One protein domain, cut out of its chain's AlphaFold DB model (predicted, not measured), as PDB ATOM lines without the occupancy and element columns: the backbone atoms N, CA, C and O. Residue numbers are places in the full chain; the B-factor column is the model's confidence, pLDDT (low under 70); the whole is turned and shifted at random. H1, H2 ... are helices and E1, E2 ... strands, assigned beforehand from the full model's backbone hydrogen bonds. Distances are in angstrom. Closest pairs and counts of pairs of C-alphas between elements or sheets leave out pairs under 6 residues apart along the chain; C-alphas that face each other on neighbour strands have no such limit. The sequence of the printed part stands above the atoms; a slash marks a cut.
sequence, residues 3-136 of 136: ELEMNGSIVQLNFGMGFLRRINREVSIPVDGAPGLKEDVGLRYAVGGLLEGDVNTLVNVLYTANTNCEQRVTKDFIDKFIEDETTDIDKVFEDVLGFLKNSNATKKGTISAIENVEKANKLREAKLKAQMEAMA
ATOM      1  N   GLU A   3     -37.586 -21.195 -16.350       95.75
ATOM      2  CA  GLU A   3     -38.488 -21.473 -17.462       95.75
ATOM      3  C   GLU A   3     -39.882 -21.730 -16.904       95.75
ATOM      4  O   GLU A   3     -40.018 -22.320 -15.831       95.75
ATOM      5  N   LEU A   4     -40.895 -21.248 -17.615       96.25
ATOM      6  CA  LEU A   4     -42.294 -21.472 -17.290       96.25
ATOM      7  C   LEU A   4     -43.055 -21.731 -18.589       96.25
ATOM      8  O   LEU A   4     -42.894 -20.993 -19.561       96.25
ATOM      9  N   GLU A   5     -43.850 -22.793 -18.620       95.62
ATOM     10  CA  GLU A   5     -44.704 -23.087 -19.766       95.62
ATOM     11  C   GLU A   5     -45.941 -22.186 -19.724       95.62
ATOM     12  O   GLU A   5     -46.648 -22.137 -18.722       95.62
ATOM     13  N   MET A   6     -46.181 -21.452 -20.809       95.25
ATOM     14  CA  MET A   6     -47.318 -20.547 -20.969       95.25
ATOM     15  C   MET A   6     -47.901 -20.738 -22.366       95.25
ATOM     16  O   MET A   6     -47.167 -20.643 -23.353       95.25
ATOM     17  N   ASN A   7     -49.209 -20.978 -22.476       93.50
ATOM     18  CA  ASN A   7     -49.909 -21.125 -23.762       93.50
ATOM     19  C   ASN A   7     -49.218 -22.130 -24.720       93.50
ATOM     20  O   ASN A   7     -49.071 -21.866 -25.916       93.50
ATOM     21  N   GLY A   8     -48.704 -23.246 -24.185       91.94
ATOM     22  CA  GLY A   8     -47.973 -24.274 -24.942       91.94
ATOM     23  C   GLY A   8     -46.567 -23.876 -25.417       91.94
ATOM     24  O   GLY A   8     -45.991 -24.553 -26.268       91.94
ATOM     25  N   SER A   9     -46.007 -22.772 -24.913       92.94
ATOM     26  CA  SER A   9     -44.646 -22.307 -25.207       92.94
ATOM     27  C   SER A   9     -43.794 -22.244 -23.941       92.94
ATOM     28  O   SER A   9     -44.250 -21.768 -22.904       92.94
ATOM     29  N   ILE A  10     -42.526 -22.654 -24.030       95.19
ATOM     30  CA  ILE A  10     -41.562 -22.496 -22.933       95.19
ATOM     31  C   ILE A  10     -41.066 -21.047 -22.920       95.19
ATOM     32  O   ILE A  10     -40.345 -20.615 -23.820       95.19
ATOM     33  N   VAL A  11     -41.439 -20.290 -21.890       96.38
ATOM     34  CA  VAL A  11     -41.036 -18.894 -21.709       96.38
ATOM     35  C   VAL A  11     -39.847 -18.814 -20.761       96.38
ATOM     36  O   VAL A  11     -39.907 -19.250 -19.611       96.38
ATOM     37  N   GLN A  12     -38.760 -18.203 -21.230       97.06
ATOM     38  CA  GLN A  12     -37.581 -17.943 -20.405       97.06
ATOM     39  C   GLN A  12     -37.769 -16.700 -19.531       97.06
ATOM     40  O   GLN A  12     -38.244 -15.653 -19.984       97.06
ATOM     41  N   LEU A  13     -37.320 -16.809 -18.283       97.31
ATOM     42  CA  LEU A  13     -37.365 -15.768 -17.265       97.31
ATOM     43  C   LEU A  13     -35.972 -15.572 -16.656       97.31
ATOM     44  O   LEU A  13     -35.306 -16.516 -16.210       97.31
ATOM     45  N   ASN A  14     -35.519 -14.320 -16.597       96.62
ATOM     46  CA  ASN A  14     -34.225 -13.960 -16.033       96.62
ATOM     47  C   ASN A  14     -34.368 -13.021 -14.831       96.62
ATOM     48  O   ASN A  14     -34.339 -11.797 -14.961       96.62
ATOM     49  N   PHE A  15     -34.390 -13.607 -13.634       97.00
ATOM     50  CA  PHE A  15     -34.383 -12.902 -12.346       97.00
ATOM     51  C   PHE A  15     -32.989 -12.374 -11.948       97.00
ATOM     52  O   PHE A  15     -32.565 -12.491 -10.800       97.00
ATOM     53  N   GLY A  16     -32.230 -11.851 -12.913       96.12
ATOM     54  CA  GLY A  16     -30.886 -11.302 -12.730       96.12
ATOM     55  C   GLY A  16     -30.868  -9.797 -12.435       96.12
ATOM     56  O   GLY A  16     -31.889  -9.169 -12.159       96.12
ATOM     57  N   MET A  17     -29.693  -9.169 -12.561       95.25
ATOM     58  CA  MET A  17     -29.531  -7.726 -12.312       95.25
ATOM     59  C   MET A  17     -30.370  -6.836 -13.236       95.25
ATOM     60  O   MET A  17     -30.794  -5.757 -12.827       95.25
ATOM     61  N   GLY A  18     -30.609  -7.268 -14.476       95.06
ATOM     62  CA  GLY A  18     -31.460  -6.538 -15.415       95.06
ATOM     63  C   GLY A  18     -32.921  -6.493 -14.963       95.06
ATOM     64  O   GLY A  18     -33.546  -5.444 -15.074       95.06
ATOM     65  N   PHE A  19     -33.437  -7.595 -14.412       97.06
ATOM     66  CA  PHE A  19     -34.746  -7.637 -13.758       97.06
ATOM     67  C   PHE A  19     -34.751  -6.752 -12.511       97.06
ATOM     68  O   PHE A  19     -35.570  -5.842 -12.408       97.06
ATOM     69  N   LEU A  20     -33.770  -6.943 -11.619       96.25
ATOM     70  CA  LEU A  20     -33.707  -6.238 -10.338       96.25
ATOM     71  C   LEU A  20     -33.686  -4.710 -10.502       96.25
ATOM     72  O   LEU A  20     -34.393  -3.997  -9.797       96.25
ATOM     73  N   ARG A  21     -32.911  -4.190 -11.464       95.44
ATOM     74  CA  ARG A  21     -32.847  -2.747 -11.751       95.44
ATOM     75  C   ARG A  21     -34.166  -2.172 -12.261       95.44
ATOM     76  O   ARG A  21     -34.410  -0.992 -12.040       95.44
ATOM     77  N   ARG A  22     -34.963  -2.960 -12.987       96.12
ATOM     78  CA  ARG A  22     -36.262  -2.518 -13.509       96.12
ATOM     79  C   ARG A  22     -37.300  -2.544 -12.400       96.12
ATOM     80  O   ARG A  22     -37.848  -1.494 -12.096       96.12
ATOM     81  N   ILE A  23     -37.467  -3.697 -11.748       97.25
ATOM     82  CA  ILE A  23     -38.502  -3.878 -10.728       97.25
ATOM     83  C   ILE A  23     -38.305  -2.913  -9.555       97.25
ATOM     84  O   ILE A  23     -39.265  -2.308  -9.103       97.25
ATOM     85  N   ASN A  24     -37.065  -2.668  -9.103       96.06
ATOM     86  CA  ASN A  24     -36.830  -1.768  -7.970       96.06
ATOM     87  C   ASN A  24     -37.278  -0.328  -8.237       96.06
ATOM     88  O   ASN A  24     -37.753   0.325  -7.313       96.06
ATOM     89  N   ARG A  25     -37.159   0.153  -9.478       94.81
ATOM     90  CA  ARG A  25     -37.490   1.537  -9.850       94.81
ATOM     91  C   ARG A  25     -38.984   1.814  -9.937       94.81
ATOM     92  O   ARG A  25     -39.371   2.973 -10.022       94.81
ATOM     93  N   GLU A  26     -39.814   0.777  -9.950       94.44
ATOM     94  CA  GLU A  26     -41.268   0.943 -10.015       94.44
ATOM     95  C   GLU A  26     -41.837   1.542  -8.730       94.44
ATOM     96  O   GLU A  26     -42.846   2.241  -8.771       94.44
ATOM     97  N   VAL A  27     -41.165   1.318  -7.594       93.50
ATOM     98  CA  VAL A  27     -41.561   1.877  -6.301       93.50
ATOM     99  C   VAL A  27     -40.365   2.551  -5.653       93.50
ATOM    100  O   VAL A  27     -39.391   1.894  -5.289       93.50
ATOM    101  N   SER A  28     -40.467   3.864  -5.461       93.12
ATOM    102  CA  SER A  28     -39.437   4.680  -4.823       93.12
ATOM    103  C   SER A  28     -40.046   5.426  -3.641       93.12
ATOM    104  O   SER A  28     -41.032   6.153  -3.804       93.12
ATOM    105  N   ILE A  29     -39.486   5.233  -2.449       92.50
ATOM    106  CA  ILE A  29     -39.983   5.833  -1.205       92.50
ATOM    107  C   ILE A  29     -38.963   6.827  -0.638       92.50
ATOM    108  O   ILE A  29     -37.762   6.633  -0.820       92.50
ATOM    109  N   PRO A  30     -39.401   7.906   0.033       92.12
ATOM    110  CA  PRO A  30     -38.482   8.787   0.744       92.12
ATOM    111  C   PRO A  30     -37.795   8.035   1.890       92.12
ATOM    112  O   PRO A  30     -38.424   7.227   2.574       92.12
ATOM    113  N   VAL A  31     -36.512   8.322   2.108       90.44
ATOM    114  CA  VAL A  31     -35.757   7.778   3.242       90.44
ATOM    115  C   VAL A  31     -36.040   8.621   4.481       90.44
ATOM    116  O   VAL A  31     -35.853   9.840   4.473       90.44
ATOM    117  N   ASP A  32     -36.495   7.968   5.549       86.81
ATOM    118  CA  ASP A  32     -36.802   8.644   6.806       86.81
ATOM    119  C   ASP A  32     -35.546   9.297   7.405       86.81
ATOM    120  O   ASP A  32     -34.450   8.734   7.377       86.81
ATOM    121  N   GLY A  33     -35.691  10.526   7.898       88.50
ATOM    122  CA  GLY A  33     -34.579  11.330   8.415       88.50
ATOM    123  C   GLY A  33     -33.599  11.884   7.367       88.50
ATOM    124  O   GLY A  33     -32.658  12.577   7.750       88.50
ATOM    125  N   ALA A  34     -33.807  11.649   6.063       89.81
ATOM    126  CA  ALA A  34     -32.940  12.152   4.991       89.81
ATOM    127  C   ALA A  34     -33.739  12.896   3.897       89.81
ATOM    128  O   ALA A  34     -34.066  12.323   2.853       89.81
ATOM    129  N   PRO A  35     -34.047  14.195   4.099       89.56
ATOM    130  CA  PRO A  35     -34.814  14.987   3.141       89.56
ATOM    131  C   PRO A  35     -34.184  14.981   1.742       89.56
ATOM    132  O   PRO A  35     -33.011  15.301   1.569       89.56
ATOM    133  N   GLY A  36     -34.980  14.631   0.730       89.06
ATOM    134  CA  GLY A  36     -34.549  14.588  -0.671       89.06
ATOM    135  C   GLY A  36     -33.911  13.269  -1.119       89.06
ATOM    136  O   GLY A  36     -33.771  13.065  -2.325       89.06
ATOM    137  N   LEU A  37     -33.588  12.351  -0.199       92.69
ATOM    138  CA  LEU A  37     -33.110  11.012  -0.543       92.69
ATOM    139  C   LEU A  37     -34.291  10.053  -0.750       92.69
ATOM    140  O   LEU A  37     -35.245  10.038   0.030       92.69
ATOM    141  N   LYS A  38     -34.216   9.240  -1.806       92.25
ATOM    142  CA  LYS A  38     -35.192   8.188  -2.106       92.25
ATOM    143  C   LYS A  38     -34.509   6.832  -2.210       92.25
ATOM    144  O   LYS A  38     -33.372   6.746  -2.669       92.25
ATOM    145  N   GLU A  39     -35.229   5.798  -1.806       92.62
ATOM    146  CA  GLU A  39     -34.826   4.403  -1.925       92.62
ATOM    147  C   GLU A  39     -35.776   3.665  -2.871       92.62
ATOM    148  O   GLU A  39     -36.999   3.706  -2.712       92.62
ATOM    149  N   ASP A  40     -35.195   2.968  -3.845       94.56
ATOM    150  CA  ASP A  40     -35.913   2.119  -4.791       94.56
ATOM    151  C   ASP A  40     -36.148   0.738  -4.162       94.56
ATOM    152  O   ASP A  40     -35.217  -0.041  -3.949       94.56
ATOM    153  N   VAL A  41     -37.407   0.435  -3.861       94.19
ATOM    154  CA  VAL A  41     -37.834  -0.695  -3.017       94.19
ATOM    155  C   VAL A  41     -38.796  -1.645  -3.733       94.19
ATOM    156  O   VAL A  41     -39.429  -2.486  -3.093       94.19
ATOM    157  N   GLY A  42     -38.918  -1.540  -5.056       96.69
ATOM    158  CA  GLY A  42     -39.910  -2.290  -5.828       96.69
ATOM    159  C   GLY A  42     -39.853  -3.814  -5.679       96.69
ATOM    160  O   GLY A  42     -40.912  -4.423  -5.571       96.69
ATOM    161  N   LEU A  43     -38.677  -4.453  -5.538       97.44
ATOM    162  CA  LEU A  43     -38.619  -5.900  -5.259       97.44
ATOM    163  C   LEU A  43     -39.349  -6.261  -3.957       97.44
ATOM    164  O   LEU A  43     -40.034  -7.278  -3.901       97.44
ATOM    165  N   ARG A  44     -39.216  -5.437  -2.909       95.62
ATOM    166  CA  ARG A  44     -39.859  -5.693  -1.613       95.62
ATOM    167  C   ARG A  44     -41.379  -5.677  -1.747       95.62
ATOM    168  O   ARG A  44     -42.039  -6.550  -1.195       95.62
ATOM    169  N   TYR A  45     -41.910  -4.710  -2.493       96.19
ATOM    170  CA  TYR A  45     -43.344  -4.605  -2.760       96.19
ATOM    171  C   TYR A  45     -43.842  -5.723  -3.671       96.19
ATOM    172  O   TYR A  45     -44.867  -6.320  -3.368       96.19
ATOM    173  N   ALA A  46     -43.087  -6.072  -4.716       98.00
ATOM    174  CA  ALA A  46     -43.437  -7.175  -5.602       98.00
ATOM    175  C   ALA A  46     -43.527  -8.507  -4.840       98.00
ATOM    176  O   ALA A  46     -44.479  -9.255  -5.009       98.00
ATOM    177  N   VAL A  47     -42.579  -8.795  -3.942       98.00
ATOM    178  CA  VAL A  47     -42.641 -10.010  -3.114       98.00
ATOM    179  C   VAL A  47     -43.834  -9.981  -2.157       98.00
ATOM    180  O   VAL A  47     -44.479 -11.009  -1.988       98.00
ATOM    181  N   GLY A  48     -44.155  -8.825  -1.567       97.06
ATOM    182  CA  GLY A  48     -45.359  -8.665  -0.746       97.06
ATOM    183  C   GLY A  48     -46.642  -8.955  -1.527       97.06
ATOM    184  O   GLY A  48     -47.431  -9.786  -1.094       97.06
ATOM    185  N   GLY A  49     -46.793  -8.362  -2.714       97.69
ATOM    186  CA  GLY A  49     -47.937  -8.618  -3.591       97.69
ATOM    187  C   GLY A  49     -48.047 -10.087  -4.003       97.69
ATOM    188  O   GLY A  49     -49.128 -10.655  -3.938       97.69
ATOM    189  N   LEU A  50     -46.927 -10.743  -4.331       98.44
ATOM    190  CA  LEU A  50     -46.921 -12.179  -4.638       98.44
ATOM    191  C   LEU A  50     -47.380 -13.044  -3.452       98.44
ATOM    192  O   LEU A  50     -48.085 -14.024  -3.661       98.44
ATOM    193  N   LEU A  51     -46.995 -12.702  -2.219       96.75
ATOM    194  CA  LEU A  51     -47.445 -13.421  -1.018       96.75
ATOM    195  C   LEU A  51     -48.932 -13.194  -0.710       96.75
ATOM    196  O   LEU A  51     -49.564 -14.053  -0.106       96.75
ATOM    197  N   GLU A  52     -49.471 -12.039  -1.093       95.75
ATOM    198  CA  GLU A  52     -50.883 -11.682  -0.924       95.75
ATOM    199  C   GLU A  52     -51.763 -12.152  -2.098       95.75
ATOM    200  O   GLU A  52     -52.973 -11.935  -2.074       95.75
ATOM    201  N   GLY A  53     -51.179 -12.812  -3.107       97.00
ATOM    202  CA  GLY A  53     -51.899 -13.321  -4.278       97.00
ATOM    203  C   GLY A  53     -52.269 -12.245  -5.306       97.00
ATOM    204  O   GLY A  53     -53.209 -12.424  -6.076       97.00
ATOM    205  N   ASP A  54     -51.561 -11.113  -5.337       98.12
ATOM    206  CA  ASP A  54     -51.798 -10.058  -6.324       98.12
ATOM    207  C   ASP A  54     -51.370 -10.508  -7.731       98.12
ATOM    208  O   ASP A  54     -50.189 -10.523  -8.098       98.12
ATOM    209  N   VAL A  55     -52.375 -10.836  -8.539       97.44
ATOM    210  CA  VAL A  55     -52.233 -11.284  -9.927       97.44
ATOM    211  C   VAL A  55     -51.589 -10.220 -10.818       97.44
ATOM    212  O   VAL A  55     -50.778 -10.546 -11.684       97.44
ATOM    213  N   ASN A  56     -51.870  -8.934 -10.600       97.06
ATOM    214  CA  ASN A  56     -51.262  -7.870 -11.400       97.06
ATOM    215  C   ASN A  56     -49.759  -7.756 -11.103       97.06
ATOM    216  O   ASN A  56     -48.933  -7.600 -12.011       97.06
ATOM    217  N   THR A  57     -49.383  -7.916  -9.833       98.31
ATOM    218  CA  THR A  57     -47.975  -8.032  -9.438       98.31
ATOM    219  C   THR A  57     -47.314  -9.242 -10.107       98.31
ATOM    220  O   THR A  57     -46.210  -9.105 -10.644       98.31
ATOM    221  N   LEU A  58     -47.983 -10.399 -10.153       98.50
ATOM    222  CA  LEU A  58     -47.479 -11.595 -10.834       98.50
ATOM    223  C   LEU A  58     -47.210 -11.350 -12.327       98.50
ATOM    224  O   LEU A  58     -46.091 -11.598 -12.790       98.50
ATOM    225  N   VAL A  59     -48.182 -10.793 -13.062       98.12
ATOM    226  CA  VAL A  59     -48.025 -10.414 -14.481       98.12
ATOM    227  C   VAL A  59     -46.811  -9.513 -14.660       98.12
ATOM    228  O   VAL A  59     -45.975  -9.729 -15.542       98.12
ATOM    229  N   ASN A  60     -46.686  -8.489 -13.814       98.19
ATOM    230  CA  ASN A  60     -45.615  -7.518 -13.948       98.19
ATOM    231  C   ASN A  60     -44.231  -8.122 -13.667       98.19
ATOM    232  O   ASN A  60     -43.268  -7.816 -14.378       98.19
ATOM    233  N   VAL A  61     -44.127  -9.022 -12.686       98.25
ATOM    234  CA  VAL A  61     -42.892  -9.755 -12.379       98.25
ATOM    235  C   VAL A  61     -42.487 -10.654 -13.547       98.25
ATOM    236  O   VAL A  61     -41.335 -10.579 -13.984       98.25
ATOM    237  N   LEU A  62     -43.417 -11.443 -14.093       98.06
ATOM    238  CA  LEU A  62     -43.175 -12.319 -15.246       98.06
ATOM    239  C   LEU A  62     -42.716 -11.516 -16.470       98.06
ATOM    240  O   LEU A  62     -41.667 -11.799 -17.055       98.06
ATOM    241  N   TYR A  63     -43.439 -10.445 -16.799       98.00
ATOM    242  CA  TYR A  63     -43.110  -9.556 -17.913       98.00
ATOM    243  C   TYR A  63     -41.724  -8.909 -17.758       98.00
ATOM    244  O   TYR A  63     -40.911  -8.867 -18.692       98.00
ATOM    245  N   THR A  64     -41.410  -8.428 -16.555       97.81
ATOM    246  CA  THR A  64     -40.124  -7.783 -16.265       97.81
ATOM    247  C   THR A  64     -38.972  -8.783 -16.326       97.81
ATOM    248  O   THR A  64     -37.900  -8.455 -16.845       97.81
ATOM    249  N   ALA A  65     -39.179 -10.011 -15.840       97.31
ATOM    250  CA  ALA A  65     -38.175 -11.071 -15.863       97.31
ATOM    251  C   ALA A  65     -37.885 -11.562 -17.288       97.31
ATOM    252  O   ALA A  65     -36.738 -11.888 -17.597       97.31
ATOM    253  N   ASN A  66     -38.884 -11.554 -18.171       97.00
ATOM    254  CA  ASN A  66     -38.733 -11.925 -19.576       97.00
ATOM    255  C   ASN A  66     -38.110 -10.817 -20.455       97.00
ATOM    256  O   ASN A  66     -37.538 -11.105 -21.500       97.00
ATOM    257  N   THR A  67     -38.142  -9.544 -20.040       90.00
ATOM    258  CA  THR A  67     -37.710  -8.392 -20.872       90.00
ATOM    259  C   THR A  67     -36.263  -8.481 -21.402       90.00
ATOM    260  O   THR A  67     -35.931  -7.803 -22.372       90.00
ATOM    261  N   ASN A  68     -35.393  -9.289 -20.787       81.88
ATOM    262  CA  ASN A  68     -34.005  -9.504 -21.225       81.88
ATOM    263  C   ASN A  68     -33.754 -10.893 -21.844       81.88
ATOM    264  O   ASN A  68     -32.599 -11.308 -21.930       81.88
ATOM    265  N   CYS A  69     -34.806 -11.625 -22.202       90.00
ATOM    266  CA  CYS A  69     -34.727 -12.942 -22.828       90.00
ATOM    267  C   CYS A  69     -34.902 -12.829 -24.349       90.00
ATOM    268  O   CYS A  69     -35.436 -11.838 -24.847       90.00
ATOM    269  N   GLU A  70     -34.439 -13.841 -25.085       84.25
ATOM    270  CA  GLU A  70     -34.468 -13.836 -26.556       84.25
ATOM    271  C   GLU A  70     -35.903 -13.838 -27.099       84.25
ATOM    272  O   GLU A  70     -36.242 -13.039 -27.972       84.25
ATOM    273  N   GLN A  71     -36.773 -14.679 -26.532       88.12
ATOM    274  CA  GLN A  71     -38.197 -14.689 -26.847       88.12
ATOM    275  C   GLN A  71     -38.956 -13.779 -25.881       88.12
ATOM    276  O   GLN A  71     -39.255 -14.158 -24.744       88.12
ATOM    277  N   ARG A  72     -39.265 -12.565 -26.346       92.88
ATOM    278  CA  ARG A  72     -40.009 -11.582 -25.559       92.88
ATOM    279  C   ARG A  72     -41.517 -11.779 -25.700       92.88
ATOM    280  O   ARG A  72     -42.051 -11.660 -26.801       92.88
ATOM    281  N   VAL A  73     -42.198 -12.010 -24.585       95.44
ATOM    282  CA  VAL A  73     -43.662 -12.094 -24.514       95.44
ATOM    283  C   VAL A  73     -44.282 -10.736 -24.168       95.44
ATOM    284  O   VAL A  73     -43.626  -9.839 -23.626       95.44
ATOM    285  N   THR A  74     -45.555 -10.556 -24.516       96.50
ATOM    286  CA  THR A  74     -46.344  -9.366 -24.166       96.50
ATOM    287  C   THR A  74     -47.081  -9.577 -22.843       96.50
ATOM    288  O   THR A  74     -47.203 -10.708 -22.382       96.50
ATOM    289  N   LYS A  75     -47.595  -8.496 -22.236       96.38
ATOM    290  CA  LYS A  75     -48.506  -8.626 -21.085       96.38
ATOM    291  C   LYS A  75     -49.774  -9.388 -21.475       96.38
ATOM    292  O   LYS A  75     -50.032 -10.400 -20.860       96.38
ATOM    293  N   ASP A  76     -50.399  -9.042 -22.602       97.44
ATOM    294  CA  ASP A  76     -51.564  -9.762 -23.156       97.44
ATOM    295  C   ASP A  76     -51.348 -11.284 -23.312       97.44
ATOM    296  O   ASP A  76     -52.259 -12.073 -23.088       97.44
ATOM    297  N   PHE A  77     -50.135 -11.723 -23.664       97.44
ATOM    298  CA  PHE A  77     -49.810 -13.150 -23.718       97.44
ATOM    299  C   PHE A  77     -49.806 -13.799 -22.324       97.44
ATOM    300  O   PHE A  77     -50.290 -14.917 -22.167       97.44
ATOM    301  N   ILE A  78     -49.255 -13.105 -21.325       97.75
ATOM    302  CA  ILE A  78     -49.243 -13.558 -19.928       97.75
ATOM    303  C   ILE A  78     -50.661 -13.503 -19.343       97.75
ATOM    304  O   ILE A  78     -51.059 -14.435 -18.657       97.75
ATOM    305  N   ASP A  79     -51.429 -12.457 -19.654       97.94
ATOM    306  CA  ASP A  79     -52.809 -12.278 -19.202       97.94
ATOM    307  C   ASP A  79     -53.668 -13.457 -19.680       97.94
ATOM    308  O   ASP A  79     -54.290 -14.121 -18.862       97.94
ATOM    309  N   LYS A  80     -53.575 -13.829 -20.965       97.81
ATOM    310  CA  LYS A  80     -54.252 -15.020 -21.517       97.81
ATOM    311  C   LYS A  80     -53.864 -16.324 -20.834       97.81
ATOM    312  O   LYS A  80     -54.706 -17.198 -20.688       97.81
ATOM    313  N   PHE A  81     -52.598 -16.460 -20.444       97.88
ATOM    314  CA  PHE A  81     -52.142 -17.630 -19.698       97.88
ATOM    315  C   PHE A  81     -52.772 -17.673 -18.302       97.88
ATOM    316  O   PHE A  81     -53.198 -18.730 -17.861       97.88
ATOM    317  N   ILE A  82     -52.860 -16.536 -17.613       96.94
ATOM    318  CA  ILE A  82     -53.452 -16.452 -16.271       96.94
ATOM    319  C   ILE A  82     -54.981 -16.595 -16.302       96.94
ATOM    320  O   ILE A  82     -55.553 -17.151 -15.370       96.94
ATOM    321  N   GLU A  83     -55.640 -16.092 -17.345       96.56
ATOM    322  CA  GLU A  83     -57.097 -16.167 -17.530       96.56
ATOM    323  C   GLU A  83     -57.586 -17.553 -17.986       96.56
ATOM    324  O   GLU A  83     -58.789 -17.813 -17.952       96.56
ATOM    325  N   ASP A  84     -56.685 -18.442 -18.418       96.75
ATOM    326  CA  ASP A  84     -57.037 -19.805 -18.813       96.75
ATOM    327  C   ASP A  84     -57.528 -20.609 -17.596       96.75
ATOM    328  O   ASP A  84     -56.821 -20.757 -16.598       96.75
ATOM    329  N   GLU A  85     -58.740 -21.164 -17.689       94.50
ATOM    330  CA  GLU A  85     -59.379 -21.945 -16.616       94.50
ATOM    331  C   GLU A  85     -58.575 -23.189 -16.199       94.50
ATOM    332  O   GLU A  85     -58.800 -23.747 -15.123       94.50
ATOM    333  N   THR A  86     -57.655 -23.651 -17.047       95.31
ATOM    334  CA  THR A  86     -56.782 -24.799 -16.784       95.31
ATOM    335  C   THR A  86     -55.458 -24.416 -16.122       95.31
ATOM    336  O   THR A  86     -54.713 -25.307 -15.703       95.31
ATOM    337  N   THR A  87     -55.162 -23.120 -15.987       96.94
ATOM    338  CA  THR A  87     -53.943 -22.645 -15.332       96.94
ATOM    339  C   THR A  87     -54.042 -22.789 -13.820       96.94
ATOM    340  O   THR A  87     -54.878 -22.182 -13.152       96.94
ATOM    341  N   ASP A  88     -53.117 -23.565 -13.259       97.38
ATOM    342  CA  ASP A  88     -52.913 -23.671 -11.815       97.38
ATOM    343  C   ASP A  88     -52.204 -22.409 -11.298       97.38
ATOM    344  O   ASP A  88     -50.974 -22.338 -11.223       97.38
ATOM    345  N   ILE A  89     -52.992 -21.374 -11.006       97.00
ATOM    346  CA  ILE A  89     -52.480 -20.066 -10.594       97.00
ATOM    347  C   ILE A  89     -51.669 -20.143  -9.296       97.00
ATOM    348  O   ILE A  89     -50.633 -19.484  -9.193       97.00
ATOM    349  N   ASP A  90     -52.079 -20.987  -8.346       97.31
ATOM    350  CA  ASP A  90     -51.380 -21.180  -7.073       97.31
ATOM    351  C   ASP A  90     -49.960 -21.693  -7.327       97.31
ATOM    352  O   ASP A  90     -48.980 -21.116  -6.843       97.31
ATOM    353  N   LYS A  91     -49.827 -22.701  -8.195       97.75
ATOM    354  CA  LYS A  91     -48.522 -23.207  -8.618       97.75
ATOM    355  C   LYS A  91     -47.686 -22.146  -9.334       97.75
ATOM    356  O   LYS A  91     -46.481 -22.070  -9.101       97.75
ATOM    357  N   VAL A  92     -48.286 -21.294 -10.169       98.19
ATOM    358  CA  VAL A  92     -47.548 -20.206 -10.838       98.19
ATOM    359  C   VAL A  92     -46.967 -19.222  -9.813       98.19
ATOM    360  O   VAL A  92     -45.807 -18.817  -9.941       98.19
ATOM    361  N   PHE A  93     -47.724 -18.858  -8.774       98.50
ATOM    362  CA  PHE A  93     -47.207 -18.036  -7.675       98.50
ATOM    363  C   PHE A  93     -46.065 -18.736  -6.926       98.50
ATOM    364  O   PHE A  93     -45.023 -18.113  -6.677       98.50
ATOM    365  N   GLU A  94     -46.227 -20.019  -6.595       98.25
ATOM    366  CA  GLU A  94     -45.198 -20.822  -5.928       98.25
ATOM    367  C   GLU A  94     -43.904 -20.888  -6.747       98.25
ATOM    368  O   GLU A  94     -42.819 -20.621  -6.213       98.25
ATOM    369  N   ASP A  95     -44.014 -21.161  -8.046       98.19
ATOM    370  CA  ASP A  95     -42.889 -21.250  -8.974       98.19
ATOM    371  C   ASP A  95     -42.155 -19.907  -9.071       98.19
ATOM    372  O   ASP A  95     -40.932 -19.850  -8.900       98.19
ATOM    373  N   VAL A  96     -42.875 -18.794  -9.254       98.38
ATOM    374  CA  VAL A  96     -42.267 -17.455  -9.350       98.38
ATOM    375  C   VAL A  96     -41.570 -17.053  -8.049       98.38
ATOM    376  O   VAL A  96     -40.434 -16.560  -8.081       98.38
ATOM    377  N   LEU A  97     -42.185 -17.304  -6.891       98.31
ATOM    378  CA  LEU A  97     -41.537 -17.095  -5.592       98.31
ATOM    379  C   LEU A  97     -40.307 -17.998  -5.433       98.31
ATOM    380  O   LEU A  97     -39.270 -17.547  -4.932       98.31
ATOM    381  N   GLY A  98     -40.381 -19.248  -5.887       98.19
ATOM    382  CA  GLY A  98     -39.266 -20.191  -5.927       98.19
ATOM    383  C   GLY A  98     -38.105 -19.677  -6.778       98.19
ATOM    384  O   GLY A  98     -36.954 -19.669  -6.331       98.19
ATOM    385  N   PHE A  99     -38.383 -19.160  -7.972       98.06
ATOM    386  CA  PHE A  99     -37.373 -18.581  -8.856       98.06
ATOM    387  C   PHE A  99     -36.689 -17.368  -8.219       98.06
ATOM    388  O   PHE A  99     -35.457 -17.275  -8.219       98.06
ATOM    389  N   LEU A 100     -37.463 -16.476  -7.597       98.12
ATOM    390  CA  LEU A 100     -36.946 -15.311  -6.879       98.12
ATOM    391  C   LEU A 100     -36.089 -15.691  -5.662       98.12
ATOM    392  O   LEU A 100     -35.110 -14.993  -5.376       98.12
ATOM    393  N   LYS A 101     -36.430 -16.774  -4.951       97.56
ATOM    394  CA  LYS A 101     -35.660 -17.321  -3.815       97.56
ATOM    395  C   LYS A 101     -34.370 -18.018  -4.250       97.56
ATOM    396  O   LYS A 101     -33.419 -18.071  -3.473       97.56
ATOM    397  N   ASN A 102     -34.318 -18.540  -5.471       96.44
ATOM    398  CA  ASN A 102     -33.184 -19.328  -5.954       96.44
ATOM    399  C   ASN A 102     -32.213 -18.538  -6.841       96.44
ATOM    400  O   ASN A 102     -31.029 -18.871  -6.890       96.44
ATOM    401  N   SER A 103     -32.658 -17.464  -7.497       96.44
ATOM    402  CA  SER A 103     -31.775 -16.622  -8.309       96.44
ATOM    403  C   SER A 103     -30.787 -15.823  -7.454       96.44
ATOM    404  O   SER A 103     -31.166 -15.145  -6.501       96.44
ATOM    405  N   ASN A 104     -29.507 -15.832  -7.838       96.06
ATOM    406  CA  ASN A 104     -28.430 -15.169  -7.095       96.06
ATOM    407  C   ASN A 104     -28.670 -13.663  -6.875       96.06
ATOM    408  O   ASN A 104     -28.327 -13.130  -5.822       96.06
ATOM    409  N   ALA A 105     -29.268 -12.974  -7.853       96.00
ATOM    410  CA  ALA A 105     -29.475 -11.528  -7.776       96.00
ATOM    411  C   ALA A 105     -30.627 -11.130  -6.840       96.00
ATOM    412  O   ALA A 105     -30.592 -10.049  -6.259       96.00
ATOM    413  N   THR A 106     -31.641 -11.985  -6.683       96.69
ATOM    414  CA  THR A 106     -32.862 -11.663  -5.927       96.69
ATOM    415  C   THR A 106     -32.947 -12.399  -4.596       96.69
ATOM    416  O   THR A 106     -33.531 -11.859  -3.664       96.69
ATOM    417  N   LYS A 107     -32.309 -13.570  -4.452       97.56
ATOM    418  CA  LYS A 107     -32.431 -14.489  -3.305       97.56
ATOM    419  C   LYS A 107     -32.451 -13.798  -1.945       97.56
ATOM    420  O   LYS A 107     -33.388 -13.987  -1.177       97.56
ATOM    421  N   LYS A 108     -31.431 -12.987  -1.639       97.12
ATOM    422  CA  LYS A 108     -31.345 -12.305  -0.337       97.12
ATOM    423  C   LYS A 108     -32.450 -11.264  -0.144       97.12
ATOM    424  O   LYS A 108     -33.026 -11.197   0.937       97.12
ATOM    425  N   GLY A 109     -32.746 -10.478  -1.181       95.88
ATOM    426  CA  GLY A 109     -33.808  -9.473  -1.141       95.88
ATOM    427  C   GLY A 109     -35.183 -10.109  -0.950       95.88
ATOM    428  O   GLY A 109     -35.952  -9.655  -0.110       95.88
ATOM    429  N   THR A 110     -35.449 -11.208  -1.655       97.56
ATOM    430  CA  THR A 110     -36.692 -11.978  -1.551       97.56
ATOM    431  C   THR A 110     -36.885 -12.559  -0.154       97.56
ATOM    432  O   THR A 110     -37.934 -12.352   0.441       97.56
ATOM    433  N   ILE A 111     -35.875 -13.241   0.404       97.88
ATOM    434  CA  ILE A 111     -35.963 -13.820   1.758       97.88
ATOM    435  C   ILE A 111     -36.221 -12.721   2.794       97.88
ATOM    436  O   ILE A 111     -37.138 -12.840   3.600       97.88
ATOM    437  N   SER A 112     -35.475 -11.614   2.723       96.81
ATOM    438  CA  SER A 112     -35.673 -10.488   3.638       96.81
ATOM    439  C   SER A 112     -37.060  -9.852   3.497       96.81
ATOM    440  O   SER A 112     -37.674  -9.492   4.500       96.81
ATOM    441  N   ALA A 113     -37.584  -9.725   2.275       96.19
ATOM    442  CA  ALA A 113     -38.929  -9.211   2.045       96.19
ATOM    443  C   ALA A 113     -40.001 -10.118   2.671       96.19
ATOM    444  O   ALA A 113     -40.875  -9.605   3.366       96.19
ATOM    445  N   ILE A 114     -39.888 -11.441   2.508       97.00
ATOM    446  CA  ILE A 114     -40.807 -12.416   3.118       97.00
ATOM    447  C   ILE A 114     -40.793 -12.290   4.645       97.00
ATOM    448  O   ILE A 114     -41.843 -12.114   5.256       97.00
ATOM    449  N   GLU A 115     -39.609 -12.285   5.263       96.38
ATOM    450  CA  GLU A 115     -39.479 -12.132   6.718       96.38
ATOM    451  C   GLU A 115     -40.110 -10.826   7.227       96.38
ATOM    452  O   GLU A 115     -40.696 -10.788   8.311       96.38
ATOM    453  N   ASN A 116     -39.986  -9.739   6.463       93.69
ATOM    454  CA  ASN A 116     -40.578  -8.452   6.818       93.69
ATOM    455  C   ASN A 116     -42.108  -8.477   6.722       93.69
ATOM    456  O   ASN A 116     -42.767  -7.933   7.607       93.69
ATOM    457  N   VAL A 117     -42.669  -9.128   5.699       93.12
ATOM    458  CA  VAL A 117     -44.123  -9.313   5.553       93.12
ATOM    459  C   VAL A 117     -44.671 -10.159   6.703       93.12
ATOM    460  O   VAL A 117     -45.619  -9.749   7.369       93.12
ATOM    461  N   GLU A 118     -44.026 -11.279   7.036       93.25
ATOM    462  CA  GLU A 118     -44.435 -12.124   8.166       93.25
ATOM    463  C   GLU A 118     -44.407 -11.370   9.503       93.25
ATOM    464  O   GLU A 118     -45.330 -11.485  10.315       93.25
ATOM    465  N   LYS A 119     -43.359 -10.571   9.748       94.31
ATOM    466  CA  LYS A 119     -43.263  -9.723  10.949       94.31
ATOM    467  C   LYS A 119     -44.365  -8.667  10.981       94.31
ATOM    468  O   LYS A 119     -44.955  -8.444  12.039       94.31
ATOM    469  N   ALA A 120     -44.649  -8.027   9.847       91.50
ATOM    470  CA  ALA A 120     -45.701  -7.022   9.740       91.50
ATOM    471  C   ALA A 120     -47.087  -7.622  10.019       91.50
ATOM    472  O   ALA A 120     -47.856  -7.038  10.787       91.50
ATOM    473  N   ASN A 121     -47.371  -8.812   9.484       90.19
ATOM    474  CA  ASN A 121     -48.631  -9.523   9.708       90.19
ATOM    475  C   ASN A 121     -48.818  -9.888  11.185       90.19
ATOM    476  O   ASN A 121     -49.828  -9.510  11.777       90.19
ATOM    477  N   LYS A 122     -47.801 -10.482  11.828       94.12
ATOM    478  CA  LYS A 122     -47.829 -10.788  13.273       94.12
ATOM    479  C   LYS A 122     -48.075  -9.544  14.128       94.12
ATOM    480  O   LYS A 122     -48.848  -9.578  15.084       94.12
ATOM    481  N   LEU A 123     -47.433  -8.424  13.789       94.00
ATOM    482  CA  LEU A 123     -47.631  -7.164  14.506       94.00
ATOM    483  C   LEU A 123     -49.047  -6.608  14.304       94.00
ATOM    484  O   LEU A 123     -49.634  -6.071  15.244       94.00
ATOM    485  N   ARG A 124     -49.600  -6.718  13.092       91.31
ATOM    486  CA  ARG A 124     -50.959  -6.271  12.770       91.31
ATOM    487  C   ARG A 124     -52.007  -7.091  13.518       91.31
ATOM    488  O   ARG A 124     -52.904  -6.501  14.111       91.31
ATOM    489  N   GLU A 125     -51.858  -8.411  13.555       92.19
ATOM    490  CA  GLU A 125     -52.715  -9.314  14.331       92.19
ATOM    491  C   GLU A 125     -52.674  -8.992  15.828       92.19
ATOM    492  O   GLU A 125     -53.720  -8.847  16.458       92.19
ATOM    493  N   ALA A 126     -51.478  -8.793  16.395       94.88
ATOM    494  CA  ALA A 126     -51.324  -8.425  17.802       94.88
ATOM    495  C   ALA A 126     -51.986  -7.073  18.129       94.88
ATOM    496  O   ALA A 126     -52.654  -6.942  19.154       94.88
ATOM    497  N   LYS A 127     -51.842  -6.076  17.245       94.69
ATOM    498  CA  LYS A 127     -52.495  -4.765  17.396       94.69
ATOM    499  C   LYS A 127     -54.016  -4.865  17.313       94.69
ATOM    500  O   LYS A 127     -54.691  -4.254  18.134       94.69
ATOM    501  N   LEU A 128     -54.545  -5.633  16.358       93.88
ATOM    502  CA  LEU A 128     -55.986  -5.868  16.219       93.88
ATOM    503  C   LEU A 128     -56.552  -6.536  17.473       93.88
ATOM    504  O   LEU A 128     -57.554  -6.073  18.010       93.88
ATOM    505  N   LYS A 129     -55.869  -7.562  17.993       95.31
ATOM    506  CA  LYS A 129     -56.270  -8.241  19.227       95.31
ATOM    507  C   LYS A 129     -56.301  -7.285  20.425       95.31
ATOM    508  O   LYS A 129     -57.310  -7.228  21.119       95.31
ATOM    509  N   ALA A 130     -55.249  -6.490  20.620       95.44
ATOM    510  CA  ALA A 130     -55.191  -5.508  21.705       95.44
ATOM    511  C   ALA A 130     -56.280  -4.423  21.583       95.44
ATOM    512  O   ALA A 130     -56.839  -3.993  22.586       95.44
ATOM    513  N   GLN A 131     -56.604  -3.988  20.358       93.94
ATOM    514  CA  GLN A 131     -57.699  -3.044  20.121       93.94
ATOM    515  C   GLN A 131     -59.066  -3.654  20.437       93.94
ATOM    516  O   GLN A 131     -59.884  -2.984  21.055       93.94
ATOM    517  N   MET A 132     -59.307  -4.910  20.051       93.31
ATOM    518  CA  MET A 132     -60.554  -5.611  20.370       93.31
ATOM    519  C   MET A 132     -60.722  -5.821  21.877       93.31
ATOM    520  O   MET A 132     -61.810  -5.601  22.394       93.31
ATOM    521  N   GLU A 133     -59.654  -6.195  22.590       94.12
ATOM    522  CA  GLU A 133     -59.668  -6.348  24.053       94.12
ATOM    523  C   GLU A 133     -59.921  -5.019  24.777       94.12
ATOM    524  O   GLU A 133     -60.613  -5.003  25.785       94.12
ATOM    525  N   ALA A 134     -59.413  -3.895  24.261       93.19
ATOM    526  CA  ALA A 134     -59.675  -2.571  24.829       93.19
ATOM    527  C   ALA A 134     -61.102  -2.047  24.559       93.19
ATOM    528  O   ALA A 134     -61.511  -1.058  25.168       93.19
ATOM    529  N   MET A 135     -61.831  -2.663  23.621       86.88
ATOM    530  CA  MET A 135     -63.219  -2.327  23.277       86.88
ATOM    531  C   MET A 135     -64.256  -3.238  23.958       86.88
ATOM    532  O   MET A 135     -65.451  -2.967  23.824       86.88
ATOM    533  N   ALA A 136     -63.819  -4.305  24.636       77.31
ATOM    534  CA  ALA A 136     -64.659  -5.255  25.371       77.31
ATOM    535  C   ALA A 136     -64.767  -4.879  26.857       77.31
ATOM    536  O   ALA A 136     -65.855  -5.114  27.430       77.31
TER     537      ALA A 136
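This is residues 3 to 136 of the 136 residues of the protein "Phage protein" of Faecalicatena contorta (UniProt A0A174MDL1). Five short helices, H1 to H5, make a small body of mostly crossed helices with H2 and H3 in its middle, and the much longer H6 runs out of it as an arm, of which residues 119 to 136 stick out. Two small strand hairpins sit at different edges of this body: E1 and E2 by H3, H4 and H5, and E3 and E4 by H1 and H2. The printed part has 134 residues, with six named helices and four named strands in the order E1 E2 H1 E3 E4 H2 H3 H4 H5 H6, and is mostly helix; both two-stranded sheets are antiparallel. It is only just loose, close to compact, with a radius of gyration of the C-alphas of 17.4 A and spans of 56 by 40 by 25 A.

E1, residues 3 to 6, begins with C-alpha 3 at (-38.488, -21.473, -17.462), and E2 is residues 9 to 13. E3 is residues 28 to 30 and E4 residues 38 to 40. H1 is residues 17 to 25, H2 residues 42 to 51 and H4 residues 75 to 83. H3, residues 55 to 66, is 16.6 A long, and H5, residues 89 to 102, is 19.9 A. H6, residues 107 to 134, is 40.9 A long and ends with C-alpha 134 at (-59.675, -2.571, 24.829).

E1 and E2 form a hairpin, with N 4 and O 11 3.0 A apart, within hydrogen-bond range. The closest C-alphas of E2 and H3, Leu 13 and Asn 66, are 4.7 A apart; those of E1 and H4, Met 6 and Phe 81, 5.8 A. E1 and H5 are near each other. With residues 57 to 61 alone, H3 touches H2 at a steep tilt of 51 degrees, opposite ways, closest at C-alphas Gly 49 and Thr 57, 5.9 A. H1 and H2 touch, about perpendicular at 89 degrees, closest at C-alphas Asn 24 and Gly 42, 3.8 A. In the hairpin E3 and E4, N 39 and O 29 are 2.8 A apart. H6 touches H2 with residues 109 to 117 alone, closest at C-alphas Arg 44 and Ala 113, 5.2 A. H5 and H6 touch only at the corner, closest at C-alphas Lys 101 and Lys 107, 4.3 A. Every O i to N i+4 pair is within hydrogen-bond range in H2, H3, H4, H5 and H6, and 3 of 5 are in H1.

The C-alphas of Glu 70 and Ala 136, the two farthest apart, are 60.7 A apart. Residues 119 to 136, of which 119 to 134 belong to H6, stand free; the body without them spans 50 by 31 by 24 A. The printed part has no cut and no long link. Its mean pLDDT is 95.1, and no printed residue is under 70.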